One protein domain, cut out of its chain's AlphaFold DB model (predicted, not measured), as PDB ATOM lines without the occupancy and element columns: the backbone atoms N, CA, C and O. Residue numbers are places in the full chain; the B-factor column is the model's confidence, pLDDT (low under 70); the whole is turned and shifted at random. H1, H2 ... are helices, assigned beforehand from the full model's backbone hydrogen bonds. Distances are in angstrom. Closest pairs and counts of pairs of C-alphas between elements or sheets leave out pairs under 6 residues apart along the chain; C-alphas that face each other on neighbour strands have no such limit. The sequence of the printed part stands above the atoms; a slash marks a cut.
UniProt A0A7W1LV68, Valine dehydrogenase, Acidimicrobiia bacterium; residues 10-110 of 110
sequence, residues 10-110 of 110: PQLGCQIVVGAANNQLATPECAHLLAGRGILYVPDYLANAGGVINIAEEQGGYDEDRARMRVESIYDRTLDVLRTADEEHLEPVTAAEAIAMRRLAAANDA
ATOM      1  N   PRO A  10     -31.748  14.334 -53.675       98.12
ATOM      2  CA  PRO A  10     -30.884  14.775 -54.765       98.12
ATOM      3  C   PRO A  10     -31.614  15.198 -56.047       98.12
ATOM      4  O   PRO A  10     -31.057  15.952 -56.848       98.12
ATOM      5  N   GLN A  11     -32.846  14.723 -56.234       97.94
ATOM      6  CA  GLN A  11     -33.672  14.963 -57.418       97.94
ATOM      7  C   GLN A  11     -34.529  16.231 -57.284       97.94
ATOM      8  O   GLN A  11     -35.128  16.677 -58.262       97.94
ATOM      9  N   LEU A  12     -34.596  16.827 -56.087       98.06
ATOM     10  CA  LEU A  12     -35.387  18.028 -55.839       98.06
ATOM     11  C   LEU A  12     -34.744  19.256 -56.494       98.06
ATOM     12  O   LEU A  12     -33.560  19.537 -56.285       98.06
ATOM     13  N   GLY A  13     -35.557  19.999 -57.249       97.81
ATOM     14  CA  GLY A  13     -35.211  21.291 -57.856       97.81
ATOM     15  C   GLY A  13     -35.912  22.491 -57.209       97.81
ATOM     16  O   GLY A  13     -35.928  23.571 -57.793       97.81
ATOM     17  N   CYS A  14     -36.545  22.306 -56.048       98.38
ATOM     18  CA  CYS A  14     -37.214  23.375 -55.311       98.38
ATOM     19  C   CYS A  14     -36.272  24.045 -54.301       98.38
ATOM     20  O   CYS A  14     -35.251  23.485 -53.917       98.38
ATOM     21  N   GLN A  15     -36.652  25.241 -53.854       98.19
ATOM     22  CA  GLN A  15     -35.952  25.966 -52.788       98.19
ATOM     23  C   GLN A  15     -36.558  25.703 -51.407       98.19
ATOM     24  O   GLN A  15     -35.897  25.900 -50.394       98.19
ATOM     25  N   ILE A  16     -37.826  25.290 -51.365       98.25
ATOM     26  CA  ILE A  16     -38.588  25.097 -50.135       98.25
ATOM     27  C   ILE A  16     -39.367  23.787 -50.246       98.25
ATOM     28  O   ILE A  16     -39.951  23.486 -51.292       98.25
ATOM     29  N   VAL A  17     -39.396  23.025 -49.157       98.19
ATOM     30  CA  VAL A  17     -40.270  21.871 -48.955       98.19
ATOM     31  C   VAL A  17     -41.208  22.182 -47.792       98.19
ATOM     32  O   VAL A  17     -40.779  22.345 -46.653       98.19
ATOM     33  N   VAL A  18     -42.499  22.262 -48.104       97.38
ATOM     34  CA  VAL A  18     -43.597  22.444 -47.152       97.38
ATOM     35  C   VAL A  18     -44.770  21.599 -47.635       97.38
ATOM     36  O   VAL A  18     -45.174  21.687 -48.794       97.38
ATOM     37  N   GLY A  19     -45.297  20.729 -46.779       94.12
ATOM     38  CA  GLY A  19     -46.332  19.784 -47.189       94.12
ATOM     39  C   GLY A  19     -47.185  19.299 -46.029       94.12
ATOM     40  O   GLY A  19     -46.765  19.347 -44.878       94.12
ATOM     41  N   ALA A  20     -48.374  18.790 -46.353       95.25
ATOM     42  CA  ALA A  20     -49.344  18.314 -45.366       95.25
ATOM     43  C   ALA A  20     -49.121  16.853 -44.921       95.25
ATOM     44  O   ALA A  20     -49.719  16.399 -43.945       95.25
ATOM     45  N   ALA A  21     -48.291  16.086 -45.639       96.62
ATOM     46  CA  ALA A  21     -48.061  14.675 -45.338       96.62
ATOM     47  C   ALA A  21     -47.361  14.493 -43.983       96.62
ATOM     48  O   ALA A  21     -46.499  15.289 -43.639       96.62
ATOM     49  N   ASN A  22     -47.691  13.420 -43.264       96.31
ATOM     50  CA  ASN A  22     -47.025  13.042 -42.014       96.31
ATOM     51  C   ASN A  22     -45.744  12.232 -42.261       96.31
ATOM     52  O   ASN A  22     -45.686  11.418 -43.198       96.31
ATOM     53  N   ASN A  23     -44.780  12.396 -41.353       96.06
ATOM     54  CA  ASN A  23     -43.477  11.737 -41.314       96.06
ATOM     55  C   ASN A  23     -42.737  11.879 -42.647       96.06
ATOM     56  O   ASN A  23     -42.441  10.874 -43.283       96.06
ATOM     57  N   GLN A  24     -42.551  13.097 -43.157       98.12
ATOM     58  CA  GLN A  24     -42.029  13.331 -44.513       98.12
ATOM     59  C   GLN A  24     -40.580  12.878 -44.681       98.12
ATOM     60  O   GLN A  24     -40.258  12.284 -45.713       98.12
ATOM     61  N   LEU A  25     -39.742  13.131 -43.674       98.00
ATOM     62  CA  LEU A  25     -38.353  12.681 -43.622       98.00
ATOM     63  C   LEU A  25     -38.296  11.165 -43.408       98.00
ATOM     64  O   LEU A  25     -38.973  10.629 -42.533       98.00
ATOM     65  N   ALA A  26     -37.495  10.466 -44.212       98.00
ATOM     66  CA  ALA A  26     -37.249   9.037 -44.036       98.00
ATOM     67  C   ALA A  26     -36.409   8.758 -42.780       98.00
ATOM     68  O   ALA A  26     -36.638   7.766 -42.092       98.00
ATOM     69  N   THR A  27     -35.472   9.657 -42.471       97.50
ATOM     70  CA  THR A  27     -34.662   9.667 -41.249       97.50
ATOM     71  C   THR A  27     -34.400  11.117 -40.813       97.50
ATOM     72  O   THR A  27     -34.495  12.015 -41.657       97.50
ATOM     73  N   PRO A  28     -34.047  11.390 -39.544       95.19
ATOM     74  CA  PRO A  28     -33.709  12.745 -39.094       95.19
ATOM     75  C   PRO A  28     -32.587  13.404 -39.913       95.19
ATOM     76  O   PRO A  28     -32.658  14.591 -40.228       95.19
ATOM     77  N   GLU A  29     -31.599  12.626 -40.363       96.62
ATOM     78  CA  GLU A  29     -30.458  13.109 -41.152       96.62
ATOM     79  C   GLU A  29     -30.872  13.684 -42.514       96.62
ATOM     80  O   GLU A  29     -30.142  14.479 -43.110       96.62
ATOM     81  N   CYS A  30     -32.064  13.339 -43.008       97.75
ATOM     82  CA  CYS A  30     -32.609  13.914 -44.232       97.75
ATOM     83  C   CYS A  30     -32.808  15.437 -44.124       97.75
ATOM     84  O   CYS A  30     -32.720  16.127 -45.141       97.75
ATOM     85  N   ALA A  31     -33.007  15.983 -42.916       96.31
ATOM     86  CA  ALA A  31     -33.040  17.429 -42.697       96.31
ATOM     87  C   ALA A  31     -31.686  18.084 -43.024       96.31
ATOM     88  O   ALA A  31     -31.646  19.089 -43.735       96.31
ATOM     89  N   HIS A  32     -30.576  17.465 -42.607       96.12
ATOM     90  CA  HIS A  32     -29.227  17.925 -42.945       96.12
ATOM     91  C   HIS A  32     -28.954  17.838 -44.452       96.12
ATOM     92  O   HIS A  32     -28.325  18.728 -45.022       96.12
ATOM     93  N   LEU A  33     -29.449  16.794 -45.129       97.44
ATOM     94  CA  LEU A  33     -29.305  16.657 -46.585       97.44
ATOM     95  C   LEU A  33     -30.040  17.765 -47.352       97.44
ATOM     96  O   LEU A  33     -29.521  18.270 -48.349       97.44
ATOM     97  N   LEU A  34     -31.235  18.151 -46.896       97.88
ATOM     98  CA  LEU A  34     -31.984  19.280 -47.455       97.88
ATOM     99  C   LEU A  34     -31.230  20.596 -47.225       97.88
ATOM    100  O   LEU A  34     -30.975  21.327 -48.186       97.88
ATOM    101  N   ALA A  35     -30.788  20.845 -45.989       96.19
ATOM    102  CA  ALA A  35     -30.030  22.041 -45.626       96.19
ATOM    103  C   ALA A  35     -28.718  22.164 -46.420       96.19
ATOM    104  O   ALA A  35     -28.427  23.222 -46.976       96.19
ATOM    105  N   GLY A  36     -27.967  21.069 -46.578       96.00
ATOM    106  CA  GLY A  36     -26.731  21.031 -47.366       96.00
ATOM    107  C   GLY A  36     -26.929  21.331 -48.857       96.00
ATOM    108  O   GLY A  36     -25.983  21.722 -49.539       96.00
ATOM    109  N   ARG A  37     -28.158  21.198 -49.372       97.38
ATOM    110  CA  ARG A  37     -28.544  21.614 -50.732       97.38
ATOM    111  C   ARG A  37     -29.129  23.028 -50.795       97.38
ATOM    112  O   ARG A  37     -29.551  23.449 -51.870       97.38
ATOM    113  N   GLY A  38     -29.187  23.745 -49.675       96.44
ATOM    114  CA  GLY A  38     -29.855  25.043 -49.580       96.44
ATOM    115  C   GLY A  38     -31.376  24.954 -49.738       96.44
ATOM    116  O   GLY A  38     -31.999  25.932 -50.144       96.44
ATOM    117  N   ILE A  39     -31.971  23.788 -49.465       98.12
ATOM    118  CA  ILE A  39     -33.421  23.588 -49.512       98.12
ATOM    119  C   ILE A  39     -33.978  23.812 -48.111       98.12
ATOM    120  O   ILE A  39     -33.670  23.064 -47.182       98.12
ATOM    121  N   LEU A  40     -34.834  24.820 -47.967       97.94
ATOM    122  CA  LEU A  40     -35.509  25.093 -46.709       97.94
ATOM    123  C   LEU A  40     -36.611  24.059 -46.465       97.94
ATOM    124  O   LEU A  40     -37.543  23.933 -47.257       97.94
ATOM    125  N   TYR A  41     -36.535  23.349 -45.347       98.19
ATOM    126  CA  TYR A  41     -37.561  22.398 -44.931       98.19
ATOM    127  C   TYR A  41     -38.401  22.969 -43.789       98.19
ATOM    128  O   TYR A  41     -37.857  23.322 -42.746       98.19
ATOM    129  N   VAL A  42     -39.723  23.031 -43.964       98.06
ATOM    130  CA  VAL A  42     -40.657  23.335 -42.871       98.06
ATOM    131  C   VAL A  42     -41.094  22.016 -42.222       98.06
ATOM    132  O   VAL A  42     -41.603  21.156 -42.946       98.06
ATOM    133  N   PRO A  43     -40.948  21.844 -40.891       97.56
ATOM    134  CA  PRO A  43     -41.334  20.611 -40.209       97.56
ATOM    135  C   PRO A  43     -42.789  20.244 -40.490       97.56
ATOM    136  O   PRO A  43     -43.685  21.087 -40.411       97.56
ATOM    137  N   ASP A  44     -43.030  18.981 -40.822       97.31
ATOM    138  CA  ASP A  44     -44.346  18.516 -41.252       97.31
ATOM    139  C   ASP A  44     -45.412  18.678 -40.166       97.31
ATOM    140  O   ASP A  44     -46.469  19.240 -40.443       97.31
ATOM    141  N   TYR A  45     -45.099  18.296 -38.927       96.12
ATOM    142  CA  TYR A  45     -45.976  18.440 -37.764       96.12
ATOM    143  C   TYR A  45     -46.313  19.899 -37.423       96.12
ATOM    144  O   TYR A  45     -47.278  20.157 -36.705       96.12
ATOM    145  N   LEU A  46     -45.525  20.862 -37.912       97.38
ATOM    146  CA  LEU A  46     -45.830  22.285 -37.806       97.38
ATOM    147  C   LEU A  46     -46.729  22.727 -38.962       97.38
ATOM    148  O   LEU A  46     -47.779  23.323 -38.732       97.38
ATOM    149  N   ALA A  47     -46.336  22.406 -40.198       97.00
ATOM    150  CA  ALA A  47     -47.065  22.795 -41.402       97.00
ATOM    151  C   ALA A  47     -48.480  22.197 -41.460       97.00
ATOM    152  O   ALA A  47     -49.409  22.836 -41.949       97.00
ATOM    153  N   ASN A  48     -48.659  20.976 -40.953       96.75
ATOM    154  CA  ASN A  48     -49.922  20.245 -40.999       96.75
ATOM    155  C   ASN A  48     -50.740  20.314 -39.695       96.75
ATOM    156  O   ASN A  48     -51.788  19.670 -39.595       96.75
ATOM    157  N   ALA A  49     -50.320  21.140 -38.727       97.25
ATOM    158  CA  ALA A  49     -50.942  21.253 -37.403       97.25
ATOM    159  C   ALA A  49     -52.422  21.682 -37.434       97.25
ATOM    160  O   ALA A  49     -53.137  21.519 -36.442       97.25
ATOM    161  N   GLY A  50     -52.900  22.215 -38.564       96.19
ATOM    162  CA  GLY A  50     -54.256  22.738 -38.709       96.19
ATOM    163  C   GLY A  50     -55.348  21.721 -38.373       96.19
ATOM    164  O   GLY A  50     -56.334  22.084 -37.742       96.19
ATOM    165  N   GLY A  51     -55.151  20.440 -38.705       93.62
ATOM    166  CA  GLY A  51     -56.119  19.390 -38.369       93.62
ATOM    167  C   GLY A  51     -56.281  19.190 -36.858       93.62
ATOM    168  O   GLY A  51     -57.400  19.122 -36.359       93.62
ATOM    169  N   VAL A  52     -55.168  19.162 -36.117       94.69
ATOM    170  CA  VAL A  52     -55.182  19.019 -34.650       94.69
ATOM    171  C   VAL A  52     -55.775  20.261 -33.989       94.69
ATOM    172  O   VAL A  52     -56.572  20.136 -33.065       94.69
ATOM    173  N   ILE A  53     -55.427  21.452 -34.485       94.38
ATOM    174  CA  ILE A  53     -55.994  22.716 -34.004       94.38
ATOM    175  C   ILE A  53     -57.514  22.737 -34.198       94.38
ATOM    176  O   ILE A  53     -58.236  23.080 -33.270       94.38
ATOM    177  N   ASN A  54     -58.005  22.321 -35.367       94.31
ATOM    178  CA  ASN A  54     -59.436  22.289 -35.653       94.31
ATOM    179  C   ASN A  54     -60.193  21.335 -34.718       94.31
ATOM    180  O   ASN A  54     -61.228  21.703 -34.174       94.31
ATOM    181  N   ILE A  55     -59.656  20.131 -34.492       93.88
ATOM    182  CA  ILE A  55     -60.247  19.148 -33.568       93.88
ATOM    183  C   ILE A  55     -60.248  19.684 -32.129       93.88
ATOM    184  O   ILE A  55     -61.201  19.467 -31.384       93.88
ATOM    185  N   ALA A  56     -59.208  20.418 -31.723       91.81
ATOM    186  CA  ALA A  56     -59.161  21.025 -30.396       91.81
ATOM    187  C   ALA A  56     -60.301  22.038 -30.162       91.81
ATOM    188  O   ALA A  56     -60.744  22.182 -29.023       91.81
ATOM    189  N   GLU A  57     -60.824  22.685 -31.212       92.38
ATOM    190  CA  GLU A  57     -61.968  23.602 -31.103       92.38
ATOM    191  C   GLU A  57     -63.310  22.926 -30.868       92.38
ATOM    192  O   GLU A  57     -64.251  23.581 -30.422       92.38
ATOM    193  N   GLU A  58     -63.420  21.627 -31.133       90.31
ATOM    194  CA  GLU A  58     -64.648  20.886 -30.850       90.31
ATOM    195  C   GLU A  58     -64.904  20.791 -29.335       90.31
ATOM    196  O   GLU A  58     -66.045  20.614 -28.895       90.31
ATOM    197  N   GLN A  59     -63.863  20.975 -28.514       83.94
ATOM    198  CA  GLN A  59     -63.989  21.026 -27.063       83.94
ATOM    199  C   GLN A  59     -64.719  22.307 -26.629       83.94
ATOM    200  O   GLN A  59     -64.179  23.408 -26.685       83.94
ATOM    201  N   GLY A  60     -65.957  22.155 -26.150       78.75
ATOM    202  CA  GLY A  60     -66.773  23.270 -25.652       78.75
ATOM    203  C   GLY A  60     -67.711  23.903 -26.684       78.75
ATOM    204  O   GLY A  60     -68.326  24.922 -26.385       78.75
ATOM    205  N   GLY A  61     -67.863  23.278 -27.857       88.44
ATOM    206  CA  GLY A  61     -68.708  23.764 -28.948       88.44
ATOM    207  C   GLY A  61     -67.868  24.364 -30.070       88.44
ATOM    208  O   GLY A  61     -67.059  25.266 -29.842       88.44
ATOM    209  N   TYR A  62     -68.066  23.830 -31.276       93.81
ATOM    210  CA  TYR A  62     -67.290  24.213 -32.447       93.81
ATOM    211  C   TYR A  62     -67.632  25.635 -32.901       93.81
ATOM    212  O   TYR A  62     -68.799  25.979 -33.094       93.81
ATOM    213  N   ASP A  63     -66.585  26.429 -33.093       93.88
ATOM    214  CA  ASP A  63     -66.627  27.790 -33.610       93.88
ATOM    215  C   ASP A  63     -65.641  27.865 -34.781       93.88
ATOM    216  O   ASP A  63     -64.426  27.742 -34.598       93.88
ATOM    217  N   GLU A  64     -66.177  28.009 -35.995       94.62
ATOM    218  CA  GLU A  64     -65.382  28.001 -37.224       94.62
ATOM    219  C   GLU A  64     -64.428  29.197 -37.303       94.62
ATOM    220  O   GLU A  64     -63.280  29.033 -37.726       94.62
ATOM    221  N   ASP A  65     -64.862  30.376 -36.858       95.19
ATOM    222  CA  ASP A  65     -64.042  31.586 -36.891       95.19
ATOM    223  C   ASP A  65     -62.874  31.447 -35.912       95.19
ATOM    224  O   ASP A  65     -61.722  31.757 -36.237       95.19
ATOM    225  N   ARG A  66     -63.135  30.890 -34.724       93.69
ATOM    226  CA  ARG A  66     -62.090  30.607 -33.731       93.69
ATOM    227  C   ARG A  66     -61.105  29.545 -34.218       93.69
ATOM    228  O   ARG A  66     -59.896  29.719 -34.032       93.69
ATOM    229  N   ALA A  67     -61.594  28.492 -34.875       95.12
ATOM    230  CA  ALA A  67     -60.750  27.478 -35.506       95.12
ATOM    231  C   ALA A  67     -59.867  28.097 -36.590       95.12
ATOM    232  O   ALA A  67     -58.650  27.901 -36.577       95.12
ATOM    233  N   ARG A  68     -60.450  28.918 -37.472       95.62
ATOM    234  CA  ARG A  68     -59.732  29.618 -38.542       95.62
ATOM    235  C   ARG A  68     -58.607  30.487 -37.990       95.62
ATOM    236  O   ARG A  68     -57.463  30.299 -38.393       95.62
ATOM    237  N   MET A  69     -58.910  31.358 -37.026       95.75
ATOM    238  CA  MET A  69     -57.919  32.245 -36.406       95.75
ATOM    239  C   MET A  69     -56.764  31.464 -35.763       95.75
ATOM    240  O   MET A  69     -55.598  31.846 -35.869       95.75
ATOM    241  N   ARG A  70     -57.053  30.335 -35.103       95.25
ATOM    242  CA  ARG A  70     -56.001  29.503 -34.500       95.25
ATOM    243  C   ARG A  70     -55.169  28.772 -35.546       95.25
ATOM    244  O   ARG A  70     -53.959  28.654 -35.355       95.25
ATOM    245  N   VAL A  71     -55.770  28.306 -36.639       96.81
ATOM    246  CA  VAL A  71     -55.032  27.712 -37.764       96.81
ATOM    247  C   VAL A  71     -54.122  28.753 -38.420       96.81
ATOM    248  O   VAL A  71     -52.975  28.441 -38.724       96.81
ATOM    249  N   GLU A  72     -54.572  30.000 -38.567       96.88
ATOM    250  CA  GLU A  72     -53.749  31.093 -39.105       96.88
ATOM    251  C   GLU A  72     -52.495  31.362 -38.257       96.88
ATOM    252  O   GLU A  72     -51.442  31.668 -38.813       96.88
ATOM    253  N   SER A  73     -52.541  31.108 -36.941       96.62
ATOM    254  CA  SER A  73     -51.361  31.216 -36.063       96.62
ATOM    255  C   SER A  73     -50.207  30.265 -36.420       96.62
ATOM    256  O   SER A  73     -49.092  30.439 -35.925       96.62
ATOM    257  N   ILE A  74     -50.434  29.260 -37.280       97.50
ATOM    258  CA  ILE A  74     -49.354  28.428 -37.835       97.50
ATOM    259  C   ILE A  74     -48.340  29.307 -38.572       97.50
ATOM    260  O   ILE A  74     -47.148  29.046 -38.451       97.50
ATOM    261  N   TYR A  75     -48.784  30.369 -39.253       97.56
ATOM    262  CA  TYR A  75     -47.903  31.307 -39.949       97.56
ATOM    263  C   TYR A  75     -46.851  31.908 -39.007       97.56
ATOM    264  O   TYR A  75     -45.651  31.746 -39.238       97.56
ATOM    265  N   ASP A  76     -47.293  32.518 -37.906       97.38
ATOM    266  CA  ASP A  76     -46.395  33.152 -36.936       97.38
ATOM    267  C   ASP A  76     -45.484  32.121 -36.262       97.38
ATOM    268  O   ASP A  76     -44.289  32.351 -36.090       97.38
ATOM    269  N   ARG A  77     -46.014  30.930 -35.949       97.25
ATOM    270  CA  ARG A  77     -45.216  29.830 -35.383       97.25
ATOM    271  C   ARG A  77     -44.140  29.347 -36.350       97.25
ATOM    272  O   ARG A  77     -43.037  29.032 -35.915       97.25
ATOM    273  N   THR A  78     -44.450  29.266 -37.641       98.06
ATOM    274  CA  THR A  78     -43.465  28.938 -38.673       98.06
ATOM    275  C   THR A  78     -42.403  30.023 -38.764       98.06
ATOM    276  O   THR A  78     -41.224  29.684 -38.771       98.06
ATOM    277  N   LEU A  79     -42.777  31.305 -38.764       97.75
ATOM    278  CA  LEU A  79     -41.801  32.397 -38.761       97.75
ATOM    279  C   LEU A  79     -40.882  32.361 -37.540       97.75
ATOM    280  O   LEU A  79     -39.672  32.509 -37.696       97.75
ATOM    281  N   ASP A  80     -41.427  32.122 -36.348       97.81
ATOM    282  CA  ASP A  80     -40.630  31.991 -35.128       97.81
ATOM    283  C   ASP A  80     -39.622  30.845 -35.232       97.81
ATOM    284  O   ASP A  80     -38.445  31.043 -34.951       97.81
ATOM    285  N   VAL A  81     -40.057  29.671 -35.702       98.38
ATOM    286  CA  VAL A  81     -39.168  28.520 -35.920       98.38
ATOM    287  C   VAL A  81     -38.059  28.853 -36.910       98.38
ATOM    288  O   VAL A  81     -36.898  28.564 -36.636       98.38
ATOM    289  N   LEU A  82     -38.399  29.460 -38.049       97.81
ATOM    290  CA  LEU A  82     -37.428  29.799 -39.088       97.81
ATOM    291  C   LEU A  82     -36.411  30.836 -38.605       97.81
ATOM    292  O   LEU A  82     -35.223  30.695 -38.874       97.81
ATOM    293  N   ARG A  83     -36.867  31.843 -37.857       97.88
ATOM    294  CA  ARG A  83     -35.996  32.857 -37.260       97.88
ATOM    295  C   ARG A  83     -35.073  32.256 -36.206       97.88
ATOM    296  O   ARG A  83     -33.878  32.503 -36.251       97.88
ATOM    297  N   THR A  84     -35.601  31.438 -35.297       97.75
ATOM    298  CA  THR A  84     -34.780  30.747 -34.291       97.75
ATOM    299  C   THR A  84     -33.762  29.814 -34.944       97.75
ATOM    300  O   THR A  84     -32.619  29.770 -34.512       97.75
ATOM    301  N   ALA A  85     -34.148  29.100 -36.003       97.44
ATOM    302  CA  ALA A  85     -33.233  28.249 -36.758       97.44
ATOM    303  C   ALA A  85     -32.072  29.052 -37.372       97.44
ATOM    304  O   ALA A  85     -30.924  28.626 -37.282       97.44
ATOM    305  N   ASP A  86     -32.359  30.223 -37.945       96.44
ATOM    306  CA  ASP A  86     -31.343  31.115 -38.513       96.44
ATOM    307  C   ASP A  86     -30.414  31.700 -37.432       96.44
ATOM    308  O   ASP A  86     -29.191  31.606 -37.547       96.44
ATOM    309  N   GLU A  87     -30.992  32.227 -36.346       97.69
ATOM    310  CA  GLU A  87     -30.271  32.830 -35.216       97.69
ATOM    311  C   GLU A  87     -29.370  31.826 -34.478       97.69
ATOM    312  O   GLU A  87     -28.267  32.175 -34.058       97.69
ATOM    313  N   GLU A  88     -29.830  30.582 -34.313       96.44
ATOM    314  CA  GLU A  88     -29.106  29.524 -33.597       96.44
ATOM    315  C   GLU A  88     -28.273  28.621 -34.532       96.44
ATOM    316  O   GLU A  88     -27.579  27.723 -34.058       96.44
ATOM    317  N   HIS A  89     -28.303  28.866 -35.848       94.50
ATOM    318  CA  HIS A  89     -27.643  28.051 -36.878       94.50
ATOM    319  C   HIS A  89     -28.029  26.559 -36.824       94.50
ATOM    320  O   HIS A  89     -27.175  25.671 -36.889       94.50
ATOM    321  N   LEU A  90     -29.330  26.291 -36.715       94.31
ATOM    322  CA  LEU A  90     -29.926  24.957 -36.634       94.31
ATOM    323  C   LEU A  90     -30.809  24.665 -37.852       94.31
ATOM    324  O   LEU A  90     -31.286  25.572 -38.534       94.31
ATOM    325  N   GLU A  91     -31.125  23.393 -38.096       95.44
ATOM    326  CA  GLU A  91     -32.227  23.054 -38.995       95.44
ATOM    327  C   GLU A  91     -33.572  23.475 -38.378       95.44
ATOM    328  O   GLU A  91     -33.770  23.337 -37.165       95.44
ATOM    329  N   PRO A  92     -34.564  23.880 -39.195       97.56
ATOM    330  CA  PRO A  92     -35.895  24.230 -38.699       97.56
ATOM    331  C   PRO A  92     -36.569  23.144 -37.851       97.56
ATOM    332  O   PRO A  92     -37.316  23.466 -36.931       97.56
ATOM    333  N   VAL A  93     -36.309  21.860 -38.127       96.44
ATOM    334  CA  VAL A  93     -36.849  20.747 -37.327       96.44
ATOM    335  C   VAL A  93     -36.284  20.738 -35.907       96.44
ATOM    336  O   VAL A  93     -37.049  20.622 -34.951       96.44
ATOM    337  N   THR A  94     -34.982  20.974 -35.763       95.88
ATOM    338  CA  THR A  94     -34.284  21.056 -34.478       95.88
ATOM    339  C   THR A  94     -34.755  22.275 -33.680       95.88
ATOM    340  O   THR A  94     -35.066  22.170 -32.492       95.88
ATOM    341  N   ALA A  95     -34.893  23.431 -34.338       97.50
ATOM    342  CA  ALA A  95     -35.408  24.647 -33.708       97.50
ATOM    343  C   ALA A  95     -36.863  24.483 -33.229       97.50
ATOM    344  O   ALA A  95     -37.208  24.892 -32.117       97.50
ATOM    345  N   ALA A  96     -37.717  23.845 -34.035       97.56
ATOM    346  CA  ALA A  96     -39.104  23.570 -33.670       97.56
ATOM    347  C   ALA A  96     -39.218  22.653 -32.443       97.56
ATOM    348  O   ALA A  96     -40.005  22.950 -31.538       97.56
ATOM    349  N   GLU A  97     -38.400  21.601 -32.358       96.00
ATOM    350  CA  GLU A  97     -38.331  20.733 -31.177       96.00
ATOM    351  C   GLU A  97     -37.881  21.506 -29.931       96.00
ATOM    352  O   GLU A  97     -38.522  21.422 -28.879       96.00
ATOM    353  N   ALA A  98     -36.836  22.331 -30.048       95.75
ATOM    354  CA  ALA A  98     -36.344  23.149 -28.941       95.75
ATOM    355  C   ALA A  98     -37.394  24.157 -28.441       95.75
ATOM    356  O   ALA A  98     -37.539  24.375 -27.234       95.75
ATOM    357  N   ILE A  99     -38.152  24.785 -29.346       96.44
ATOM    358  CA  ILE A  99     -39.259  25.686 -28.990       96.44
ATOM    359  C   ILE A  99     -40.383  24.913 -28.291       96.44
ATOM    360  O   ILE A  99     -40.897  25.369 -27.267       96.44
ATOM    361  N   ALA A 100     -40.762  23.744 -28.814       95.62
ATOM    362  CA  ALA A 100     -41.803  22.911 -28.221       95.62
ATOM    363  C   ALA A 100     -41.434  22.474 -26.794       95.62
ATOM    364  O   ALA A 100     -42.233  22.649 -25.874       95.62
ATOM    365  N   MET A 101     -40.202  22.001 -26.586       95.25
ATOM    366  CA  MET A 101     -39.709  21.592 -25.268       95.25
ATOM    367  C   MET A 101     -39.683  22.751 -24.267       95.25
ATOM    368  O   MET A 101     -40.128  22.587 -23.132       95.25
ATOM    369  N   ARG A 102     -39.247  23.948 -24.686       94.69
ATOM    370  CA  ARG A 102     -39.290  25.156 -23.840       94.69
ATOM    371  C   ARG A 102     -40.711  25.500 -23.391       94.69
ATOM    372  O   ARG A 102     -40.919  25.831 -22.227       94.69
ATOM    373  N   ARG A 103     -41.692  25.397 -24.294       93.94
ATOM    374  CA  ARG A 103     -43.108  25.654 -23.973       93.94
ATOM    375  C   ARG A 103     -43.669  24.628 -22.990       93.94
ATOM    376  O   ARG A 103     -44.397  25.014 -22.081       93.94
ATOM    377  N   LEU A 104     -43.324  23.350 -23.152       94.31
ATOM    378  CA  LEU A 104     -43.743  22.290 -22.229       94.31
ATOM    379  C   LEU A 104     -43.144  22.481 -20.832       94.31
ATOM    380  O   LEU A 104     -43.864  22.349 -19.848       94.31
ATOM    381  N   ALA A 105     -41.860  22.832 -20.740       95.19
ATOM    382  CA  ALA A 105     -41.213  23.119 -19.461       95.19
ATOM    383  C   ALA A 105     -41.892  24.297 -18.741       95.19
ATOM    384  O   ALA A 105     -42.319  24.152 -17.601       95.19
ATOM    385  N   ALA A 106     -42.101  25.417 -19.442       94.31
ATOM    386  CA  ALA A 106     -42.753  26.596 -18.870       94.31
ATOM    387  C   ALA A 106     -44.197  26.336 -18.400       94.31
ATOM    388  O   ALA A 106     -44.646  26.965 -17.448       94.31
ATOM    389  N   ALA A 107     -44.927  25.428 -19.056       91.06
ATOM    390  CA  ALA A 107     -46.282  25.051 -18.653       91.06
ATOM    391  C   ALA A 107     -46.317  24.130 -17.423       91.06
ATOM    392  O   ALA A 107     -47.320  24.113 -16.720       91.06
ATOM    393  N   ASN A 108     -45.251  23.364 -17.172       85.00
ATOM    394  CA  ASN A 108     -45.141  22.502 -15.992       85.00
ATOM    395  C   ASN A 108     -44.686  23.267 -14.739       85.00
ATOM    396  O   ASN A 108     -44.929  22.801 -13.629       85.00
ATOM    397  N   ASP A 109     -44.025  24.412 -14.922       76.81
ATOM    398  CA  ASP A 109     -43.553  25.282 -13.838       76.81
ATOM    399  C   ASP A 109     -44.609  26.321 -13.385       76.81
ATOM    400  O   ASP A 109     -44.361  27.063 -12.429       76.81
ATOM    401  N   ALA A 110     -45.762  26.395 -14.066       60.00
ATOM    402  CA  ALA A 110     -46.862  27.339 -13.824       60.00
ATOM    403  C   ALA A 110     -48.042  26.690 -13.081       60.00
ATOM    404  O   ALA A 110     -48.643  27.389 -12.232       60.00
TER     405      ALA A 110
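What this domain is: This is residues 10 to 110 of the 110 residues of the protein "Valine dehydrogenase" of Acidimicrobiia bacterium (UniProt A0A7W1LV68). H4 and H5, nearly end to end, make a long rail, with H3 and H2 along one side and H1 beyond H2. H6 turns off from the end of H5, and its residues 101 to 108 stick out with 109 and 110. The printed part has 101 residues, with six named helices, H1 to H6, and no named strand: all helix, only just compact, close to loose, radius of gyration of the C-alphas 15.3 A, spans 47 by 32 by 21 A.

How they stand to each other: H1, residues 29 to 36, touches no helix. H2, residues 44 to 47, touches residues 74 to 78 alone of H5, residues 74 to 88; their closest C-alphas, Ala 47 and Ile 74, are 7.0 A apart. H3, residues 50 to 56, touches H4, residues 64 to 72, at a steep tilt of 46 degrees, opposite ways; closest C-alphas, Gly 50 and Val 71, 5.1 A. H6, residues 92 to 108, touches H5 with residues 92 to 99 alone, about perpendicular at 73 degrees; closest C-alphas, Ala 85 and Pro 92, 5.2 A. Every O i to N i+4 pair is within hydrogen-bond range in H1, H3, H4, H5 and H6; H2 is too short for one.

Where its parts are: C-alpha 29 begins H1 at (-30.458, 13.109, -41.152). H5 measures 20.7 A and H6 24.6 A from first to last C-alpha; H6 ends at (-45.141, 22.502, -15.992).

The domain as a whole: The printed part has no cut and no long link between helices. The C-alphas farthest apart, Gln 11 and Ala 110, are 47.2 A apart. Residue 110 has pLDDT under 70.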